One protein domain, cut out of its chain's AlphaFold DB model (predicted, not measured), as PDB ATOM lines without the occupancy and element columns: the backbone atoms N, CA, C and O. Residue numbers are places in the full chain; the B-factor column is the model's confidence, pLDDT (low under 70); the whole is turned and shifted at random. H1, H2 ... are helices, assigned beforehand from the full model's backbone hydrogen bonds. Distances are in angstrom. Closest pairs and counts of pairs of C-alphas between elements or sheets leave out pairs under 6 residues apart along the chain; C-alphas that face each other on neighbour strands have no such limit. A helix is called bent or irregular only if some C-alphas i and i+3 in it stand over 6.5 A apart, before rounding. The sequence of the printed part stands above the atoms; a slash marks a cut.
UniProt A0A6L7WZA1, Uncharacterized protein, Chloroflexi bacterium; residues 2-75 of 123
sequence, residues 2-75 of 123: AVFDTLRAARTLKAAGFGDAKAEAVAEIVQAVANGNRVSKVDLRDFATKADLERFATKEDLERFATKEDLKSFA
ATOM      1  N   ALA A   2     187.581 135.997 187.012       56.00
ATOM      2  CA  ALA A   2     186.849 135.114 187.918       56.00
ATOM      3  C   ALA A   2     187.704 134.857 189.168       56.00
ATOM      4  O   ALA A   2     188.882 134.528 189.041       56.00
ATOM      5  N   VAL A   3     187.128 135.040 190.356       75.19
ATOM      6  CA  VAL A   3     187.773 134.667 191.620       75.19
ATOM      7  C   VAL A   3     187.732 133.144 191.701       75.19
ATOM      8  O   VAL A   3     186.651 132.557 191.653       75.19
ATOM      9  N   PHE A   4     188.893 132.499 191.736       81.19
ATOM     10  CA  PHE A   4     188.965 131.052 191.921       81.19
ATOM     11  C   PHE A   4     188.627 130.716 193.388       81.19
ATOM     12  O   PHE A   4     188.975 131.456 194.304       81.19
ATOM     13  N   ASP A   5     187.850 129.653 193.601       88.56
ATOM     14  CA  ASP A   5     187.360 129.234 194.922       88.56
ATOM     15  C   ASP A   5     188.140 127.993 195.372       88.56
ATOM     16  O   ASP A   5     187.840 126.859 194.977       88.56
ATOM     17  N   THR A   6     189.170 128.220 196.185       86.56
ATOM     18  CA  THR A   6     190.059 127.177 196.714       86.56
ATOM     19  C   THR A   6     189.326 126.166 197.589       86.56
ATOM     20  O   THR A   6     189.617 124.974 197.512       86.56
ATOM     21  N   LEU A   7     188.333 126.596 198.372       86.00
ATOM     22  CA  LEU A   7     187.574 125.714 199.260       86.00
ATOM     23  C   LEU A   7     186.693 124.753 198.466       86.00
ATOM     24  O   LEU A   7     186.611 123.562 198.783       86.00
ATOM     25  N   ARG A   8     186.044 125.249 197.409       87.56
ATOM     26  CA  ARG A   8     185.273 124.394 196.507       87.56
ATOM     27  C   ARG A   8     186.182 123.427 195.755       87.56
ATOM     28  O   ARG A   8     185.852 122.244 195.684       87.56
ATOM     29  N   ALA A   9     187.327 123.897 195.262       88.06
ATOM     30  CA  ALA A   9     188.311 123.057 194.585       88.06
ATOM     31  C   ALA A   9     188.840 121.935 195.502       88.06
ATOM     32  O   ALA A   9     188.784 120.759 195.130       88.06
ATOM     33  N   ALA A  10     189.244 122.256 196.733       88.25
ATOM     34  CA  ALA A  10     189.708 121.272 197.711       88.25
ATOM     35  C   ALA A  10     188.622 120.233 198.037       88.25
ATOM     36  O   ALA A  10     188.889 119.034 198.048       88.25
ATOM     37  N   ARG A  11     187.361 120.654 198.206       89.25
ATOM     38  CA  ARG A  11     186.239 119.720 198.418       89.25
ATOM     39  C   ARG A  11     186.006 118.797 197.227       89.25
ATOM     40  O   ARG A  11     185.753 117.613 197.433       89.25
ATOM     41  N   THR A  12     186.108 119.304 195.998       88.31
ATOM     42  CA  THR A  12     185.981 118.457 194.800       88.31
ATOM     43  C   THR A  12     187.126 117.456 194.677       88.31
ATOM     44  O   THR A  12     186.887 116.304 194.330       88.31
ATOM     45  N   LEU A  13     188.348 117.851 195.042       88.81
ATOM     46  CA  LEU A  13     189.505 116.956 195.071       88.81
ATOM     47  C   LEU A  13     189.365 115.898 196.172       88.81
ATOM     48  O   LEU A  13     189.628 114.721 195.934       88.81
ATOM     49  N   LYS A  14     188.861 116.281 197.348       91.06
ATOM     50  CA  LYS A  14     188.557 115.348 198.438       91.06
ATOM     51  C   LYS A  14     187.479 114.337 198.043       91.06
ATOM     52  O   LYS A  14     187.641 113.144 198.277       91.06
ATOM     53  N   ALA A  15     186.417 114.789 197.373       88.12
ATOM     54  CA  ALA A  15     185.387 113.909 196.816       88.12
ATOM     55  C   ALA A  15     185.933 112.972 195.719       88.12
ATOM     56  O   ALA A  15     185.429 111.865 195.558       88.12
ATOM     57  N   ALA A  16     186.992 113.381 195.012       86.00
ATOM     58  CA  ALA A  16     187.721 112.556 194.049       86.00
ATOM     59  C   ALA A  16     188.747 111.597 194.698       86.00
ATOM     60  O   ALA A  16     189.486 110.922 193.983       86.00
ATOM     61  N   GLY A  17     188.810 111.525 196.033       85.88
ATOM     62  CA  GLY A  17     189.677 110.598 196.768       85.88
ATOM     63  C   GLY A  17     191.064 111.145 197.122       85.88
ATOM     64  O   GLY A  17     191.907 110.391 197.611       85.88
ATOM     65  N   PHE A  18     191.332 112.438 196.915       83.69
ATOM     66  CA  PHE A  18     192.543 113.063 197.449       83.69
ATOM     67  C   PHE A  18     192.409 113.229 198.968       83.69
ATOM     68  O   PHE A  18     191.393 113.708 199.462       83.69
ATOM     69  N   GLY A  19     193.443 112.850 199.724       83.12
ATOM     70  CA  GLY A  19     193.490 113.122 201.164       83.12
ATOM     71  C   GLY A  19     193.522 114.626 201.453       83.12
ATOM     72  O   GLY A  19     194.032 115.389 200.633       83.12
ATOM     73  N   ASP A  20     193.022 115.030 202.621       80.19
ATOM     74  CA  ASP A  20     192.767 116.432 203.000       80.19
ATOM     75  C   ASP A  20     193.942 117.365 202.689       80.19
ATOM     76  O   ASP A  20     193.808 118.285 201.885       80.19
ATOM     77  N   ALA A  21     195.134 117.030 203.186       78.62
ATOM     78  CA  ALA A  21     196.338 117.825 202.953       78.62
ATOM     79  C   ALA A  21     196.740 117.923 201.466       78.62
ATOM     80  O   ALA A  21     197.265 118.939 201.021       78.62
ATOM     81  N   LYS A  22     196.493 116.875 200.664       82.31
ATOM     82  CA  LYS A  22     196.824 116.879 199.228       82.31
ATOM     83  C   LYS A  22     195.821 117.703 198.428       82.31
ATOM     84  O   LYS A  22     196.210 118.382 197.484       82.31
ATOM     85  N   ALA A  23     194.544 117.614 198.783       85.81
ATOM     86  CA  ALA A  23     193.476 118.354 198.127       85.81
ATOM     87  C   ALA A  23     193.628 119.868 198.339       85.81
ATOM     88  O   ALA A  23     193.465 120.635 197.391       85.81
ATOM     89  N   GLU A  24     193.992 120.282 199.554       83.44
ATOM     90  CA  GLU A  24     194.256 121.684 199.898       83.44
ATOM     91  C   GLU A  24     195.504 122.217 199.183       83.44
ATOM     92  O   GLU A  24     195.418 123.231 198.492       83.44
ATOM     93  N   ALA A  25     196.619 121.478 199.224       81.69
ATOM     94  CA  ALA A  25     197.856 121.872 198.544       81.69
ATOM     95  C   ALA A  25     197.661 122.078 197.032       81.69
ATOM     96  O   ALA A  25     198.126 123.059 196.454       81.69
ATOM     97  N   VAL A  26     196.941 121.168 196.368       83.69
ATOM     98  CA  VAL A  26     196.675 121.276 194.926       83.69
ATOM     99  C   VAL A  26     195.756 122.461 194.617       83.69
ATOM    100  O   VAL A  26     195.994 123.167 193.638       83.69
ATOM    101  N   ALA A  27     194.736 122.720 195.441       86.19
ATOM    102  CA  ALA A  27     193.840 123.858 195.249       86.19
ATOM    103  C   ALA A  27     194.574 125.205 195.383       86.19
ATOM    104  O   ALA A  27     194.351 126.104 194.569       86.19
ATOM    105  N   GLU A  28     195.481 125.330 196.354       82.06
ATOM    106  CA  GLU A  28     196.294 126.536 196.541       82.06
ATOM    107  C   GLU A  28     197.293 126.760 195.401       82.06
ATOM    108  O   GLU A  28     197.418 127.880 194.900       82.06
ATOM    109  N   ILE A  29     197.948 125.700 194.914       82.12
ATOM    110  CA  ILE A  29     198.855 125.794 193.759       82.12
ATOM    111  C   ILE A  29     198.093 126.275 192.520       82.12
ATOM    112  O   ILE A  29     198.558 127.171 191.812       82.12
ATOM    113  N   VAL A  30     196.907 125.718 192.258       84.50
ATOM    114  CA  VAL A  30     196.083 126.114 191.107       84.50
ATOM    115  C   VAL A  30     195.622 127.569 191.231       84.50
ATOM    116  O   VAL A  30     195.664 128.299 190.241       84.50
ATOM    117  N   GLN A  31     195.262 128.026 192.433       84.75
ATOM    118  CA  GLN A  31     194.927 129.428 192.695       84.75
ATOM    119  C   GLN A  31     196.110 130.371 192.434       84.75
ATOM    120  O   GLN A  31     195.931 131.429 191.824       84.75
ATOM    121  N   ALA A  32     197.313 130.001 192.877       78.69
ATOM    122  CA  ALA A  32     198.521 130.792 192.662       78.69
ATOM    123  C   ALA A  32     198.858 130.914 191.165       78.69
ATOM    124  O   ALA A  32     199.147 132.012 190.684       78.69
ATOM    125  N   VAL A  33     198.733 129.815 190.412       78.50
ATOM    126  CA  VAL A  33     198.938 129.797 188.953       78.50
ATOM    127  C   VAL A  33     197.854 130.600 188.222       78.50
ATOM    128  O   VAL A  33     198.172 131.356 187.303       78.50
ATOM    129  N   ALA A  34     196.588 130.504 188.643       80.81
ATOM    130  CA  ALA A  34     195.477 131.269 188.065       80.81
ATOM    131  C   ALA A  34     195.645 132.792 188.237       80.81
ATOM    132  O   ALA A  34     195.203 133.560 187.383       80.81
ATOM    133  N   ASN A  35     196.333 133.225 189.298       79.06
ATOM    134  CA  ASN A  35     196.666 134.629 189.554       79.06
ATOM    135  C   ASN A  35     197.935 135.104 188.813       79.06
ATOM    136  O   ASN A  35     198.381 136.230 189.025       79.06
ATOM    137  N   GLY A  36     198.522 134.271 187.944       71.69
ATOM    138  CA  GLY A  36     199.705 134.610 187.148       71.69
ATOM    139  C   GLY A  36     201.038 134.453 187.882       71.69
ATOM    140  O   GLY A  36     202.073 134.848 187.342       71.69
ATOM    141  N   ASN A  37     201.047 133.871 189.087       75.62
ATOM    142  CA  ASN A  37     202.283 133.603 189.815       75.62
ATOM    143  C   ASN A  37     202.954 132.317 189.298       75.62
ATOM    144  O   ASN A  37     202.302 131.288 189.108       75.62
ATOM    145  N   ARG A  38     204.274 132.353 189.088       69.62
ATOM    146  CA  ARG A  38     205.055 131.158 188.735       69.62
ATOM    147  C   ARG A  38     205.441 130.436 190.020       69.62
ATOM    148  O   ARG A  38     206.421 130.805 190.649       69.62
ATOM    149  N   VAL A  39     204.700 129.388 190.367       65.94
ATOM    150  CA  VAL A  39     205.068 128.490 191.471       65.94
ATOM    151  C   VAL A  39     206.337 127.728 191.080       65.94
ATOM    152  O   VAL A  39     206.352 126.964 190.112       65.94
ATOM    153  N   SER A  40     207.428 127.975 191.797       65.50
ATOM    154  CA  SER A  40     208.720 127.321 191.620       65.50
ATOM    155  C   SER A  40     208.888 126.163 192.607       65.50
ATOM    156  O   SER A  40     208.185 126.048 193.607       65.50
ATOM    157  N   LYS A  41     209.873 125.291 192.366       61.00
ATOM    158  CA  LYS A  41     210.201 124.184 193.284       61.00
ATOM    159  C   LYS A  41     210.608 124.670 194.688       61.00
ATOM    160  O   LYS A  41     210.577 123.880 195.626       61.00
ATOM    161  N   VAL A  42     211.006 125.938 194.821       58.31
ATOM    162  CA  VAL A  42     211.329 126.566 196.110       58.31
ATOM    163  C   VAL A  42     210.055 126.861 196.902       58.31
ATOM    164  O   VAL A  42     210.031 126.569 198.090       58.31
ATOM    165  N   ASP A  43     208.984 127.301 196.238       66.31
ATOM    166  CA  ASP A  43     207.693 127.639 196.867       66.31
ATOM    167  C   ASP A  43     206.936 126.401 197.385       66.31
ATOM    168  O   ASP A  43     206.011 126.508 198.180       66.31
ATOM    169  N   LEU A  44     207.338 125.200 196.952       65.81
ATOM    170  CA  LEU A  44     206.775 123.924 197.407       65.81
ATOM    171  C   LEU A  44     207.517 123.322 198.615       65.81
ATOM    172  O   LEU A  44     207.127 122.255 199.086       65.81
ATOM    173  N   ARG A  45     208.601 123.952 199.096       64.62
ATOM    174  CA  ARG A  45     209.386 123.445 200.239       64.62
ATOM    175  C   ARG A  45     208.691 123.613 201.587       64.62
ATOM    176  O   ARG A  45     209.043 122.884 202.507       64.62
ATOM    177  N   ASP A  46     207.722 124.518 201.688       68.06
ATOM    178  CA  ASP A  46     206.951 124.725 202.920       68.06
ATOM    179  C   ASP A  46     205.935 123.592 203.171       68.06
ATOM    180  O   ASP A  46     205.376 123.478 204.261       68.06
ATOM    181  N   PHE A  47     205.725 122.705 202.190       70.88
ATOM    182  CA  PHE A  47     204.940 121.488 202.368       70.88
ATOM    183  C   PHE A  47     205.780 120.375 202.994       70.88
ATOM    184  O   PHE A  47     206.901 120.105 202.560       70.88
ATOM    185  N   ALA A  48     205.189 119.668 203.962       68.25
ATOM    186  CA  ALA A  48     205.804 118.501 204.585       68.25
ATOM    187  C   ALA A  48     206.250 117.481 203.524       68.25
ATOM    188  O   ALA A  48     205.466 117.016 202.687       68.25
ATOM    189  N   THR A  49     207.529 117.125 203.564       75.25
ATOM    190  CA  THR A  49     208.140 116.149 202.671       75.25
ATOM    191  C   THR A  49     207.982 114.735 203.225       75.25
ATOM    192  O   THR A  49     207.660 114.521 204.394       75.25
ATOM    193  N   LYS A  50     208.251 113.720 202.394       73.50
ATOM    194  CA  LYS A  50     208.274 112.322 202.859       73.50
ATOM    195  C   LYS A  50     209.255 112.109 204.020       73.50
ATOM    196  O   LYS A  50     208.930 111.370 204.937       73.50
ATOM    197  N   ALA A  51     210.390 112.811 204.010       76.19
ATOM    198  CA  ALA A  51     211.385 112.741 205.078       76.19
ATOM    199  C   ALA A  51     210.874 113.321 206.412       76.19
ATOM    200  O   ALA A  51     211.297 112.878 207.477       76.19
ATOM    201  N   ASP A  52     209.944 114.280 206.372       76.50
ATOM    202  CA  ASP A  52     209.320 114.833 207.580       76.50
ATOM    203  C   ASP A  52     208.320 113.841 208.200       76.50
ATOM    204  O   ASP A  52     208.192 113.762 209.421       76.50
ATOM    205  N   LEU A  53     207.653 113.039 207.361       76.06
ATOM    206  CA  LEU A  53     206.702 111.999 207.771       76.06
ATOM    207  C   LEU A  53     207.388 110.746 208.339       76.06
ATOM    208  O   LEU A  53     206.812 110.088 209.199       76.06
ATOM    209  N   GLU A  54     208.619 110.440 207.916       76.00
ATOM    210  CA  GLU A  54     209.421 109.314 208.434       76.00
ATOM    211  C   GLU A  54     209.775 109.450 209.925       76.00
ATOM    212  O   GLU A  54     210.116 108.464 210.572       76.00
ATOM    213  N   ARG A  55     209.686 110.660 210.492       77.62
ATOM    214  CA  ARG A  55     209.934 110.902 211.924       77.62
ATOM    215  C   ARG A  55     208.739 110.571 212.819       77.62
ATOM    216  O   ARG A  55     208.881 110.606 214.041       77.62
ATOM    217  N   PHE A  56     207.570 110.298 212.244       80.62
ATOM    218  CA  PHE A  56     206.377 109.940 213.003       80.62
ATOM    219  C   PHE A  56     206.295 108.429 213.207       80.62
ATOM    220  O   PHE A  56     206.645 107.655 212.322       80.62
ATOM    221  N   ALA A  57     205.783 108.024 214.372       76.88
ATOM    222  CA  ALA A  57     205.484 106.625 214.641       76.88
ATOM    223  C   ALA A  57     204.497 106.087 213.595       76.88
ATOM    224  O   ALA A  57     203.452 106.689 213.324       76.88
ATOM    225  N   THR A  58     204.846 104.949 213.010       83.50
ATOM    226  CA  THR A  58     204.006 104.220 212.065       83.50
ATOM    227  C   THR A  58     202.964 103.386 212.806       83.50
ATOM    228  O   THR A  58     203.003 103.219 214.028       83.50
ATOM    229  N   LYS A  59     201.997 102.839 212.065       81.50
ATOM    230  CA  LYS A  59     201.027 101.906 212.650       81.50
ATOM    231  C   LYS A  59     201.711 100.638 213.167       81.50
ATOM    232  O   LYS A  59     201.341 100.172 214.237       81.50
ATOM    233  N   GLU A  60     202.729 100.144 212.465       82.38
ATOM    234  CA  GLU A  60     203.507  98.971 212.881       82.38
ATOM    235  C   GLU A  60     204.301  99.222 214.175       82.38
ATOM    236  O   GLU A  60     204.442  98.316 214.997       82.38
ATOM    237  N   ASP A  61     204.757 100.457 214.419       83.31
ATOM    238  CA  ASP A  61     205.414 100.815 215.687       83.31
ATOM    239  C   ASP A  61     204.459 100.697 216.887       83.31
ATOM    240  O   ASP A  61     204.884 100.366 217.998       83.31
ATOM    241  N   LEU A  62     203.162 100.940 216.671       82.56
ATOM    242  CA  LEU A  62     202.129 100.894 217.707       82.56
ATOM    243  C   LEU A  62     201.630  99.472 218.007       82.56
ATOM    244  O   LEU A  62     201.156  99.227 219.114       82.56
ATOM    245  N   GLU A  63     201.772  98.524 217.075       81.81
ATOM    246  CA  GLU A  63     201.359  97.120 217.265       81.81
ATOM    247  C   GLU A  63     202.165  96.393 218.351       81.81
ATOM    248  O   GLU A  63     201.705  95.404 218.915       81.81
ATOM    249  N   ARG A  64     203.361  96.891 218.682       82.50
ATOM    250  CA  ARG A  64     204.211  96.318 219.738       82.50
ATOM    251  C   ARG A  64     203.757  96.678 221.153       82.50
ATOM    252  O   ARG A  64     204.303  96.136 222.115       82.50
ATOM    253  N   PHE A  65     202.817  97.607 221.304       84.81
ATOM    254  CA  PHE A  65     202.338  98.036 222.613       84.81
ATOM    255  C   PHE A  65     201.178  97.166 223.089       84.81
ATOM    256  O   PHE A  65     200.244  96.887 222.341       84.81
ATOM    257  N   ALA A  66     201.216  96.796 224.372       82.56
ATOM    258  CA  ALA A  66     200.097  96.127 225.020       82.56
ATOM    259  C   ALA A  66     198.843  97.008 224.952       82.56
ATOM    260  O   ALA A  66     198.859  98.196 225.290       82.56
ATOM    261  N   THR A  67     197.742  96.407 224.523       87.19
ATOM    262  CA  THR A  67     196.436  97.044 224.453       87.19
ATOM    263  C   THR A  67     195.738  96.995 225.809       87.19
ATOM    264  O   THR A  67     196.096  96.247 226.720       87.19
ATOM    265  N   LYS A  68     194.663  97.775 225.953       85.12
ATOM    266  CA  LYS A  68     193.803  97.698 227.143       85.12
ATOM    267  C   LYS A  68     193.172  96.316 227.324       85.12
ATOM    268  O   LYS A  68     192.791  95.977 228.438       85.12
ATOM    269  N   GLU A  69     193.012  95.559 226.243       85.38
ATOM    270  CA  GLU A  69     192.439  94.217 226.273       85.38
ATOM    271  C   GLU A  69     193.429  93.205 226.850       85.38
ATOM    272  O   GLU A  69     193.045  92.421 227.718       85.38
ATOM    273  N   ASP A  70     194.710  93.319 226.486       86.38
ATOM    274  CA  ASP A  70     195.793  92.480 227.020       86.38
ATOM    275  C   ASP A  70     195.920  92.597 228.546       86.38
ATOM    276  O   ASP A  70     196.273  91.637 229.229       86.38
ATOM    277  N   LEU A  71     195.577  93.763 229.104       86.25
ATOM    278  CA  LEU A  71     195.648  94.035 230.540       86.25
ATOM    279  C   LEU A  71     194.447  93.507 231.345       86.25
ATOM    280  O   LEU A  71     194.534  93.448 232.570       86.25
ATOM    281  N   LYS A  72     193.333  93.110 230.708       84.62
ATOM    282  CA  LYS A  72     192.127  92.633 231.422       84.62
ATOM    283  C   LYS A  72     192.328  91.289 232.124       84.62
ATOM    284  O   LYS A  72     191.583  90.972 233.044       84.62
ATOM    285  N   SER A  73     193.285  90.486 231.663       84.88
ATOM    286  CA  SER A  73     193.579  89.158 232.212       84.88
ATOM    287  C   SER A  73     194.449  89.202 233.473       84.88
ATOM    288  O   SER A  73     194.602  88.182 234.146       84.88
ATOM    289  N   PHE A  74     195.012  90.364 233.818       87.62
ATOM    290  CA  PHE A  74     195.836  90.521 235.011       87.62
ATOM    291  C   PHE A  74     194.981  90.700 236.264       87.62
ATOM    292  O   PHE A  74     194.014  91.460 236.275       87.62
ATOM    293  N   ALA A  75     195.392  90.034 237.346       85.75
ATOM    294  CA  ALA A  75     194.790  90.220 238.659       85.75
ATOM    295  C   ALA A  75     194.934  91.679 239.117       85.75
ATOM    296  O   ALA A  75     196.006  92.287 239.026       85.75
TER     297      ALA A  75
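AT A GLANCE: This is residues 2 to 75 of the 123 residues of an uncharacterized protein of Chloroflexi bacterium (UniProt A0A6L7WZA1). A small head made by a helical hairpin, H1 and H2, with a long tail, residues 49 to 75, that sticks out from it and holds three short helical turns, H3, H4 and H5, one after another. Between head and tail, residues 35 to 49 form a long stretch with no named element. The printed part has 74 residues with five named helices, H1 to H5 in chain order, and no named strand; its class is all helix. The whole is extended, with a radius of gyration of the C-alphas of 19.9 A and spans of 68 by 27 by 15 A, the tail making much of the length.

HOW THE PARTS SIT: Begin at residues 6 to 15, which are H1, and go on through a tight link of four residues to residues 20 to 34, which are H2. These two touch, and their closest C-alphas, those of Ala 10 and Ala 23, are 4.8 A apart. They run opposite ways at a steep tilt of 43 degrees, a helical hairpin. Go on to H3, residues 50 to 53, then H4, residues 59 to 63, then H5, residues 70 to 73; each of these three touches no helix. H3 is apart from H2 before it and from H4 after it, and H4 and H5 are apart too. In H1, H2 and H4 every O i to N i+4 pair is within hydrogen-bond range. H3 and H5 are too short for such a pair; the one O i to N i+3 pair is within range in H3 and not in H5.

IN THESE COORDINATES: Find C-alpha 6 at (190.059, 127.177, 196.714); from there H1 runs 14.1 A to C-alpha 15. H2, the longest helix, begins at C-alpha 20, at (192.767, 116.432, 203.000), and covers 21.2 A to C-alpha 34. Farther on, H3 measures 5.2 A and H4 6.7 A from first to last C-alpha. H5 ends at C-alpha 73, at (193.579, 89.158, 232.212); it is only just irregular, with C-alphas 70 and 73 6.55 A apart.

THE WHOLE: Look at Ala 2 and Ala 75: their C-alphas are the two farthest apart, at 68.2 A. Residues 49 to 75 stand free; the body without them spans 30 by 28 by 11 A. The printed part has no cut. The link from H2 to H3, 15 residues, is long, that from H3 to H4 is tight, and that from H4 to H5 is short. The mean pLDDT of the printed part is 79.9, and the model's confidence is under 70 at residue 2, residues 38 to 46 and residue 48.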